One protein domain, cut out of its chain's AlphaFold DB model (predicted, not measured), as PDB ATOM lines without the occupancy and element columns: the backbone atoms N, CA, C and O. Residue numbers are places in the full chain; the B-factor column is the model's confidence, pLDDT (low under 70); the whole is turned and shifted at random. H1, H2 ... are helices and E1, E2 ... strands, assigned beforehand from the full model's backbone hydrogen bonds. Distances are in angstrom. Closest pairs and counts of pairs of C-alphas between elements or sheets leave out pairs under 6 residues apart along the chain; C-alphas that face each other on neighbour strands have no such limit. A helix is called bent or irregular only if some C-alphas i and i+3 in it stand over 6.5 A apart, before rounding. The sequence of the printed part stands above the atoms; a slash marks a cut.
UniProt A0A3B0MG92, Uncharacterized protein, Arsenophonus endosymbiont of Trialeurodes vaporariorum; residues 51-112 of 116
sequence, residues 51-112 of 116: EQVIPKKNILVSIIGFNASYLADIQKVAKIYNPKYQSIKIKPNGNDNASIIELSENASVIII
ATOM      1  N   GLU A  51     193.600 150.637  90.988       72.75
ATOM      2  CA  GLU A  51     194.992 151.010  91.299       72.75
ATOM      3  C   GLU A  51     195.642 150.121  92.373       72.75
ATOM      4  O   GLU A  51     196.865 149.975  92.430       72.75
ATOM      5  N   GLN A  52     194.835 149.520  93.250       68.94
ATOM      6  CA  GLN A  52     195.308 148.584  94.271       68.94
ATOM      7  C   GLN A  52     195.448 147.156  93.734       68.94
ATOM      8  O   GLN A  52     196.237 146.387  94.277       68.94
ATOM      9  N   VAL A  53     194.696 146.800  92.689       74.38
ATOM     10  CA  VAL A  53     194.658 145.440  92.125       74.38
ATOM     11  C   VAL A  53     195.530 145.297  90.884       74.38
ATOM     12  O   VAL A  53     195.884 144.171  90.539       74.38
ATOM     13  N   ILE A  54     195.883 146.403  90.218       79.94
ATOM     14  CA  ILE A  54     196.820 146.399  89.094       79.94
ATOM     15  C   ILE A  54     198.167 145.852  89.585       79.94
ATOM     16  O   ILE A  54     198.793 146.430  90.482       79.94
ATOM     17  N   PRO A  55     198.648 144.748  88.993       78.81
ATOM     18  CA  PRO A  55     199.968 144.208  89.272       78.81
ATOM     19  C   PRO A  55     201.057 145.251  89.021       78.81
ATOM     20  O   PRO A  55     201.267 145.696  87.898       78.81
ATOM     21  N   LYS A  56     201.782 145.627  90.078       80.06
ATOM     22  CA  LYS A  56     202.922 146.562  89.992       80.06
ATOM     23  C   LYS A  56     204.230 145.879  89.588       80.06
ATOM     24  O   LYS A  56     205.251 146.537  89.413       80.06
ATOM     25  N   LYS A  57     204.218 144.550  89.515       78.25
ATOM     26  CA  LYS A  57     205.356 143.695  89.182       78.25
ATOM     27  C   LYS A  57     204.899 142.629  88.189       78.25
ATOM     28  O   LYS A  57     203.704 142.388  88.040       78.25
ATOM     29  N   ASN A  58     205.867 142.012  87.523       77.25
ATOM     30  CA  ASN A  58     205.672 140.847  86.670       77.25
ATOM     31  C   ASN A  58     206.576 139.734  87.208       77.25
ATOM     32  O   ASN A  58     207.750 139.643  86.852       77.25
ATOM     33  N   ILE A  59     206.056 138.976  88.173       83.88
ATOM     34  CA  ILE A  59     206.760 137.841  88.769       83.88
ATOM     35  C   ILE A  59     206.552 136.614  87.878       83.88
ATOM     36  O   ILE A  59     205.419 136.174  87.668       83.88
ATOM     37  N   LEU A  60     207.660 136.058  87.384       81.88
ATOM     38  CA  LEU A  60     207.663 134.827  86.600       81.88
ATOM     39  C   LEU A  60     207.145 133.650  87.431       81.88
ATOM     40  O   LEU A  60     207.430 133.517  88.619       81.88
ATOM     41  N   VAL A  61     206.397 132.779  86.768       86.44
ATOM     42  CA  VAL A  61     205.761 131.604  87.356       86.44
ATOM     43  C   VAL A  61     205.753 130.492  86.314       86.44
ATOM     44  O   VAL A  61     205.505 130.749  85.136       86.44
ATOM     45  N   SER A  62     206.029 129.263  86.747       86.44
ATOM     46  CA  SER A  62     206.005 128.073  85.889       86.44
ATOM     47  C   SER A  62     204.587 127.574  85.609       86.44
ATOM     48  O   SER A  62     204.296 127.156  84.493       86.44
ATOM     49  N   ILE A  63     203.708 127.608  86.615       87.81
ATOM     50  CA  ILE A  63     202.329 127.116  86.544       87.81
ATOM     51  C   ILE A  63     201.424 128.093  87.286       87.81
ATOM     52  O   ILE A  63     201.674 128.376  88.454       87.81
ATOM     53  N   ILE A  64     200.368 128.557  86.616       89.81
ATOM     54  CA  ILE A  64     199.356 129.459  87.171       89.81
ATOM     55  C   ILE A  64     197.957 128.896  86.906       89.81
ATOM     56  O   ILE A  64     197.641 128.482  85.790       89.81
ATOM     57  N   GLY A  65     197.122 128.860  87.943       90.75
ATOM     58  CA  GLY A  65     195.735 128.415  87.845       90.75
ATOM     59  C   GLY A  65     194.793 129.581  87.561       90.75
ATOM     60  O   GLY A  65     194.894 130.634  88.187       90.75
ATOM     61  N   PHE A  66     193.827 129.394  86.664       91.50
ATOM     62  CA  PHE A  66     192.731 130.343  86.452       91.50
ATOM     63  C   PHE A  66     191.387 129.635  86.534       91.50
ATOM     64  O   PHE A  66     191.251 128.477  86.144       91.50
ATOM     65  N   ASN A  67     190.364 130.370  86.969       91.38
ATOM     66  CA  ASN A  67     188.994 129.922  86.786       91.38
ATOM     67  C   ASN A  67     188.673 129.883  85.280       91.38
ATOM     68  O   ASN A  67     188.708 130.916  84.603       91.38
ATOM     69  N   ALA A  68     188.329 128.707  84.758       91.00
ATOM     70  CA  ALA A  68     188.028 128.527  83.339       91.00
ATOM     71  C   ALA A  68     186.833 129.375  82.861       91.00
ATOM     72  O   ALA A  68     186.830 129.849  81.724       91.00
ATOM     73  N   SER A  69     185.839 129.631  83.720       91.38
ATOM     74  CA  SER A  69     184.694 130.485  83.381       91.38
ATOM     75  C   SER A  69     185.115 131.933  83.122       91.38
ATOM     76  O   SER A  69     184.589 132.561  82.206       91.38
ATOM     77  N   TYR A  70     186.111 132.449  83.848       91.50
ATOM     78  CA  TYR A  70     186.642 133.794  83.594       91.50
ATOM     79  C   TYR A  70     187.359 133.866  82.243       91.50
ATOM     80  O   TYR A  70     187.191 134.838  81.509       91.50
ATOM     81  N   LEU A  71     188.095 132.817  81.865       91.38
ATOM     82  CA  LEU A  71     188.725 132.740  80.543       91.38
ATOM     83  C   LEU A  71     187.683 132.704  79.411       91.38
ATOM     84  O   LEU A  71     187.899 133.312  78.363       91.38
ATOM     85  N   ALA A  72     186.532 132.060  79.627       92.19
ATOM     86  CA  ALA A  72     185.436 132.055  78.658       92.19
ATOM     87  C   ALA A  72     184.843 133.460  78.440       92.19
ATOM     88  O   ALA A  72     184.562 133.846  77.303       92.19
ATOM     89  N   ASP A  73     184.683 134.255  79.499       91.69
ATOM     90  CA  ASP A  73     184.220 135.640  79.366       91.69
ATOM     91  C   ASP A  73     185.265 136.534  78.693       91.69
ATOM     92  O   ASP A  73     184.923 137.328  77.815       91.69
ATOM     93  N   ILE A  74     186.547 136.342  79.007       92.94
ATOM     94  CA  ILE A  74     187.654 137.022  78.325       92.94
ATOM     95  C   ILE A  74     187.652 136.700  76.831       92.94
ATOM     96  O   ILE A  74     187.823 137.604  76.018       92.94
ATOM     97  N   GLN A  75     187.380 135.453  76.443       92.75
ATOM     98  CA  GLN A  75     187.272 135.072  75.036       92.75
ATOM     99  C   GLN A  75     186.126 135.799  74.314       92.75
ATOM    100  O   GLN A  75     186.298 136.235  73.172       92.75
ATOM    101  N   LYS A  76     184.974 135.996  74.970       91.38
ATOM    102  CA  LYS A  76     183.871 136.801  74.406       91.38
ATOM    103  C   LYS A  76     184.300 138.245  74.161       91.38
ATOM    104  O   LYS A  76     183.904 138.829  73.158       91.38
ATOM    105  N   VAL A  77     185.115 138.816  75.048       90.44
ATOM    106  CA  VAL A  77     185.655 140.171  74.877       90.44
ATOM    107  C   VAL A  77     186.736 140.193  73.791       90.44
ATOM    108  O   VAL A  77     186.744 141.092  72.952       90.44
ATOM    109  N   ALA A  78     187.593 139.173  73.719       93.19
ATOM    110  CA  ALA A  78     188.630 139.051  72.697       93.19
ATOM    111  C   ALA A  78     188.053 138.973  71.276       93.19
ATOM    112  O   ALA A  78     188.671 139.482  70.350       93.19
ATOM    113  N   LYS A  79     186.845 138.427  71.091       91.81
ATOM    114  CA  LYS A  79     186.109 138.496  69.812       91.81
ATOM    115  C   LYS A  79     185.823 139.919  69.338       91.81
ATOM    116  O   LYS A  79     185.742 140.137  68.136       91.81
ATOM    117  N   ILE A  80     185.653 140.863  70.259       90.06
ATOM    118  CA  ILE A  80     185.352 142.261  69.933       90.06
ATOM    119  C   ILE A  80     186.638 142.982  69.518       90.06
ATOM    120  O   ILE A  80     186.646 143.683  68.512       90.06
ATOM    121  N   TYR A  81     187.729 142.783  70.265       89.31
ATOM    122  CA  TYR A  81     188.997 143.484  70.029       89.31
ATOM    123  C   TYR A  81     189.890 142.815  68.973       89.31
ATOM    124  O   TYR A  81     190.574 143.509  68.231       89.31
ATOM    125  N   ASN A  82     189.857 141.484  68.872       87.94
ATOM    126  CA  ASN A  82     190.655 140.670  67.952       87.94
ATOM    127  C   ASN A  82     189.759 139.663  67.202       87.94
ATOM    128  O   ASN A  82     189.916 138.456  67.380       87.94
ATOM    129  N   PRO A  83     188.820 140.094  66.340       88.06
ATOM    130  CA  PRO A  83     187.788 139.216  65.770       88.06
ATOM    131  C   PRO A  83     188.333 138.019  64.979       88.06
ATOM    132  O   PRO A  83     187.717 136.953  64.976       88.06
ATOM    133  N   LYS A  84     189.501 138.168  64.340       89.50
ATOM    134  CA  LYS A  84     190.099 137.133  63.484       89.50
ATOM    135  C   LYS A  84     190.669 135.946  64.265       89.50
ATOM    136  O   LYS A  84     190.473 134.807  63.859       89.50
ATOM    137  N   TYR A  85     191.379 136.214  65.361       89.69
ATOM    138  CA  TYR A  85     192.132 135.190  66.103       89.69
ATOM    139  C   TYR A  85     191.730 135.073  67.570       89.69
ATOM    140  O   TYR A  85     192.078 134.092  68.216       89.69
ATOM    141  N   GLN A  86     191.012 136.065  68.101       91.12
ATOM    142  CA  GLN A  86     190.568 136.134  69.495       91.12
ATOM    143  C   GLN A  86     191.745 136.000  70.472       91.12
ATOM    144  O   GLN A  86     191.614 135.442  71.558       91.12
ATOM    145  N   SER A  87     192.915 136.495  70.059       90.94
ATOM    146  CA  SER A  87     194.163 136.364  70.802       90.94
ATOM    147  C   SER A  87     194.175 137.252  72.039       90.94
ATOM    148  O   SER A  87     193.599 138.340  72.038       90.94
ATOM    149  N   ILE A  88     194.890 136.801  73.064       93.88
ATOM    150  CA  ILE A  88     195.146 137.532  74.307       93.88
ATOM    151  C   ILE A  88     196.619 137.380  74.689       93.88
ATOM    152  O   ILE A  88     197.245 136.377  74.343       93.88
ATOM    153  N   LYS A  89     197.174 138.348  75.422       93.12
ATOM    154  CA  LYS A  89     198.487 138.211  76.071       93.12
ATOM    155  C   LYS A  89     198.290 138.152  77.576       93.12
ATOM    156  O   LYS A  89     197.677 139.048  78.143       93.12
ATOM    157  N   ILE A  90     198.810 137.114  78.220       90.94
ATOM    158  CA  ILE A  90     198.732 136.960  79.675       90.94
ATOM    159  C   ILE A  90     200.068 137.400  80.273       90.94
ATOM    160  O   ILE A  90     201.114 136.848  79.936       90.94
ATOM    161  N   LYS A  91     200.026 138.395  81.158       90.75
ATOM    162  CA  LYS A  91     201.144 138.869  81.977       90.75
ATOM    163  C   LYS A  91     200.920 138.381  83.412       90.75
ATOM    164  O   LYS A  91     200.148 139.009  84.147       90.75
ATOM    165  N   PRO A  92     201.506 137.235  83.793       88.12
ATOM    166  CA  PRO A  92     201.343 136.697  85.134       88.12
ATOM    167  C   PRO A  92     202.075 137.555  86.172       88.12
ATOM    168  O   PRO A  92     202.947 138.356  85.842       88.12
ATOM    169  N   ASN A  93     201.729 137.389  87.447       89.56
ATOM    170  CA  ASN A  93     202.448 138.041  88.542       89.56
ATOM    171  C   ASN A  93     202.563 137.112  89.761       89.56
ATOM    172  O   ASN A  93     202.199 137.457  90.885       89.56
ATOM    173  N   GLY A  94     203.076 135.905  89.538       84.94
ATOM    174  CA  GLY A  94     203.064 134.839  90.537       84.94
ATOM    175  C   GLY A  94     201.667 134.247  90.762       84.94
ATOM    176  O   GLY A  94     200.708 134.596  90.078       84.94
ATOM    177  N   ASN A  95     201.567 133.340  91.735       84.50
ATOM    178  CA  ASN A  95     200.351 132.551  91.986       84.50
ATOM    179  C   ASN A  95     199.350 133.211  92.937       84.50
ATOM    180  O   ASN A  95     198.188 132.818  92.969       84.50
ATOM    181  N   ASP A  96     199.793 134.209  93.701       82.44
ATOM    182  CA  ASP A  96     198.985 134.870  94.731       82.44
ATOM    183  C   ASP A  96     198.540 136.282  94.341       82.44
ATOM    184  O   ASP A  96     197.725 136.885  95.036       82.44
ATOM    185  N   ASN A  97     199.062 136.826  93.238       85.88
ATOM    186  CA  ASN A  97     198.728 138.175  92.795       85.88
ATOM    187  C   ASN A  97     197.945 138.142  91.490       85.88
ATOM    188  O   ASN A  97     198.053 137.212  90.695       85.88
ATOM    189  N   ALA A  98     197.190 139.210  91.247       87.81
ATOM    190  CA  ALA A  98     196.445 139.357  90.012       87.81
ATOM    191  C   ALA A  98     197.360 139.269  88.777       87.81
ATOM    192  O   ALA A  98     198.514 139.686  88.803       87.81
ATOM    193  N   SER A  99     196.826 138.735  87.688       90.69
ATOM    194  CA  SER A  99     197.450 138.727  86.367       90.69
ATOM    195  C   SER A  99     196.747 139.732  85.464       90.69
ATOM    196  O   SER A  99     195.540 139.955  85.598       90.69
ATOM    197  N   ILE A 100     197.489 140.324  84.529       92.19
ATOM    198  CA  ILE A 100     196.919 141.207  83.505       92.19
ATOM    199  C   ILE A 100     196.750 140.406  82.222       92.19
ATOM    200  O   ILE A 100     197.691 139.774  81.745       92.19
ATOM    201  N   ILE A 101     195.559 140.456  81.642       92.81
ATOM    202  CA  ILE A 101     195.267 139.902  80.327       92.81
ATOM    203  C   ILE A 101     195.029 141.061  79.368       92.81
ATOM    204  O   ILE A 101     194.058 141.800  79.505       92.81
ATOM    205  N   GLU A 102     195.920 141.230  78.400       93.69
ATOM    206  CA  GLU A 102     195.828 142.273  77.382       93.69
ATOM    207  C   GLU A 102     195.062 141.756  76.166       93.69
ATOM    208  O   GLU A 102     195.397 140.715  75.588       93.69
ATOM    209  N   LEU A 103     194.030 142.505  75.785       92.44
ATOM    210  CA  LEU A 103     193.202 142.270  74.605       92.44
ATOM    211  C   LEU A 103     193.671 143.157  73.445       92.44
ATOM    212  O   LEU A 103     193.704 142.716  72.304       92.44
ATOM    213  N   SER A 104     194.057 144.399  73.732       88.31
ATOM    214  CA  SER A 104     194.645 145.351  72.785       88.31
ATOM    215  C   SER A 104     195.502 146.366  73.548       88.31
ATOM    216  O   SER A 104     195.589 146.297  74.773       88.31
ATOM    217  N   GLU A 105     196.109 147.330  72.854       83.94
ATOM    218  CA  GLU A 105     196.878 148.411  73.499       83.94
ATOM    219  C   GLU A 105     196.041 149.239  74.488       83.94
ATOM    220  O   GLU A 105     196.573 149.752  75.466       83.94
ATOM    221  N   ASN A 106     194.723 149.310  74.274       86.06
ATOM    222  CA  ASN A 106     193.804 150.137  75.060       86.06
ATOM    223  C   ASN A 106     192.805 149.315  75.891       86.06
ATOM    224  O   ASN A 106     191.869 149.879  76.458       86.06
ATOM    225  N   ALA A 107     192.947 147.987  75.937       87.75
ATOM    226  CA  ALA A 107     192.011 147.116  76.641       87.75
ATOM    227  C   ALA A 107     192.728 145.981  77.368       87.75
ATOM    228  O   ALA A 107     193.388 145.134  76.758       87.75
ATOM    229  N   SER A 108     192.530 145.927  78.682       91.88
ATOM    230  CA  SER A 108     193.070 144.889  79.547       91.88
ATOM    231  C   SER A 108     192.051 144.452  80.596       91.88
ATOM    232  O   SER A 108     191.113 145.172  80.940       91.88
ATOM    233  N   VAL A 109     192.225 143.227  81.080       90.81
ATOM    234  CA  VAL A 109     191.420 142.617  82.135       90.81
ATOM    235  C   VAL A 109     192.356 142.180  83.248       90.81
ATOM    236  O   VAL A 109     193.404 141.594  82.991       90.81
ATOM    237  N   ILE A 110     191.968 142.449  84.489       90.12
ATOM    238  CA  ILE A 110     192.689 141.987  85.673       90.12
ATOM    239  C   ILE A 110     191.959 140.761  86.206       90.12
ATOM    240  O   ILE A 110     190.754 140.816  86.456       90.12
ATOM    241  N   ILE A 111     192.682 139.660  86.375       90.12
ATOM    242  CA  ILE A 111     192.137 138.397  86.875       90.12
ATOM    243  C   ILE A 111     192.955 137.916  88.069       90.12
ATOM    244  O   ILE A 111     194.182 137.963  88.048       90.12
ATOM    245  N   ILE A 112     192.284 137.443  89.117       89.00
ATOM    246  CA  ILE A 112     192.956 136.828  90.264       89.00
ATOM    247  C   ILE A 112     193.140 135.329  89.967       89.00
ATOM    248  O   ILE A 112     192.163 134.674  89.587       89.00
TER     249      ILE A 112
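Overview. This is residues 51 to 112 of the 116 residues of an uncharacterized protein of Arsenophonus endosymbiont of Trialeurodes vaporariorum (UniProt A0A3B0MG92). A small sheet of three antiparallel strands has a single helix, H1, packed on one of its faces, running along E2 and E3; the other face bears no named helix. Residues 51 to 67, a long stretch with no named element, wrap round the end of the sheet where E1 ends and E2 begins, and lead into H1. The printed part has 62 residues, with one named helix and three named strands in the order H1, E1, E2, E3 along the chain, and the sheet's order is E1, E2, E3. The class is mixed, helices and strands, with under half of the residues in named elements. The whole is compact, with a radius of gyration of the C-alphas of 11.7 A, and its rounded outline spans 31 by 23 by 18 A.

Along the chain. E2, the longest strand, holds residues 99 to 104 and measures 15.4 A from first to last C-alpha, beginning at C-alpha 99, (197.450, 138.727, 86.367). E3 holds residues 107 to 111, 13.4 A long, and ends at C-alpha 111, (192.137, 138.397, 86.875). E1 holds residues 89 to 91 and is 6.5 A long. H1 holds residues 68 to 81, 20.0 A long, and begins at C-alpha 68, (188.028, 128.527, 83.339).

Arrangement. The three strands form a meander, each strand the antiparallel neighbour of the one before, with E2 the inner strand and E1 and E3 the edge strands. E1 and E2 are a hairpin, their directions at 152 degrees; N 91 and O 100 are within hydrogen-bond range at 2.8 A, as are N 102 and O 89 at 2.8 A. E2 and E3 are a hairpin too, at 159 degrees, with N 101 and O 109 at 2.8 A and N 109 and O 101 at 2.8 A. H1 is on the sheet at a height over the sheet of 9.5 A, giving two layers, a helix on one face of a sheet. It lies over E2 and E3 and runs along the strands, at 6 degrees to E2 on the local plane. Its closest C-alphas to E2 are those of Ala 78 and Leu 103, 5.9 A apart; to E3, those of Ile 74 and Val 109, 7.7 A apart. In H1, which is not bent, 9 of 10 O i to N i+4 pairs are within hydrogen-bond range.

Size, cuts and confidence. The two C-alphas farthest apart are those of Gln 52 and Lys 84, at 33.3 A. The printed part, residues 51 to 112, has no cut. The link from E2 to E3 is tight, and those from H1 to E1 and from E1 to E2 are short. The C-alphas of residues 51 to 67 lie 10 to 16 A from the mean of the C-alphas. The mean pLDDT of the printed part is 87.9, and residue 52 is the one printed residue under 70.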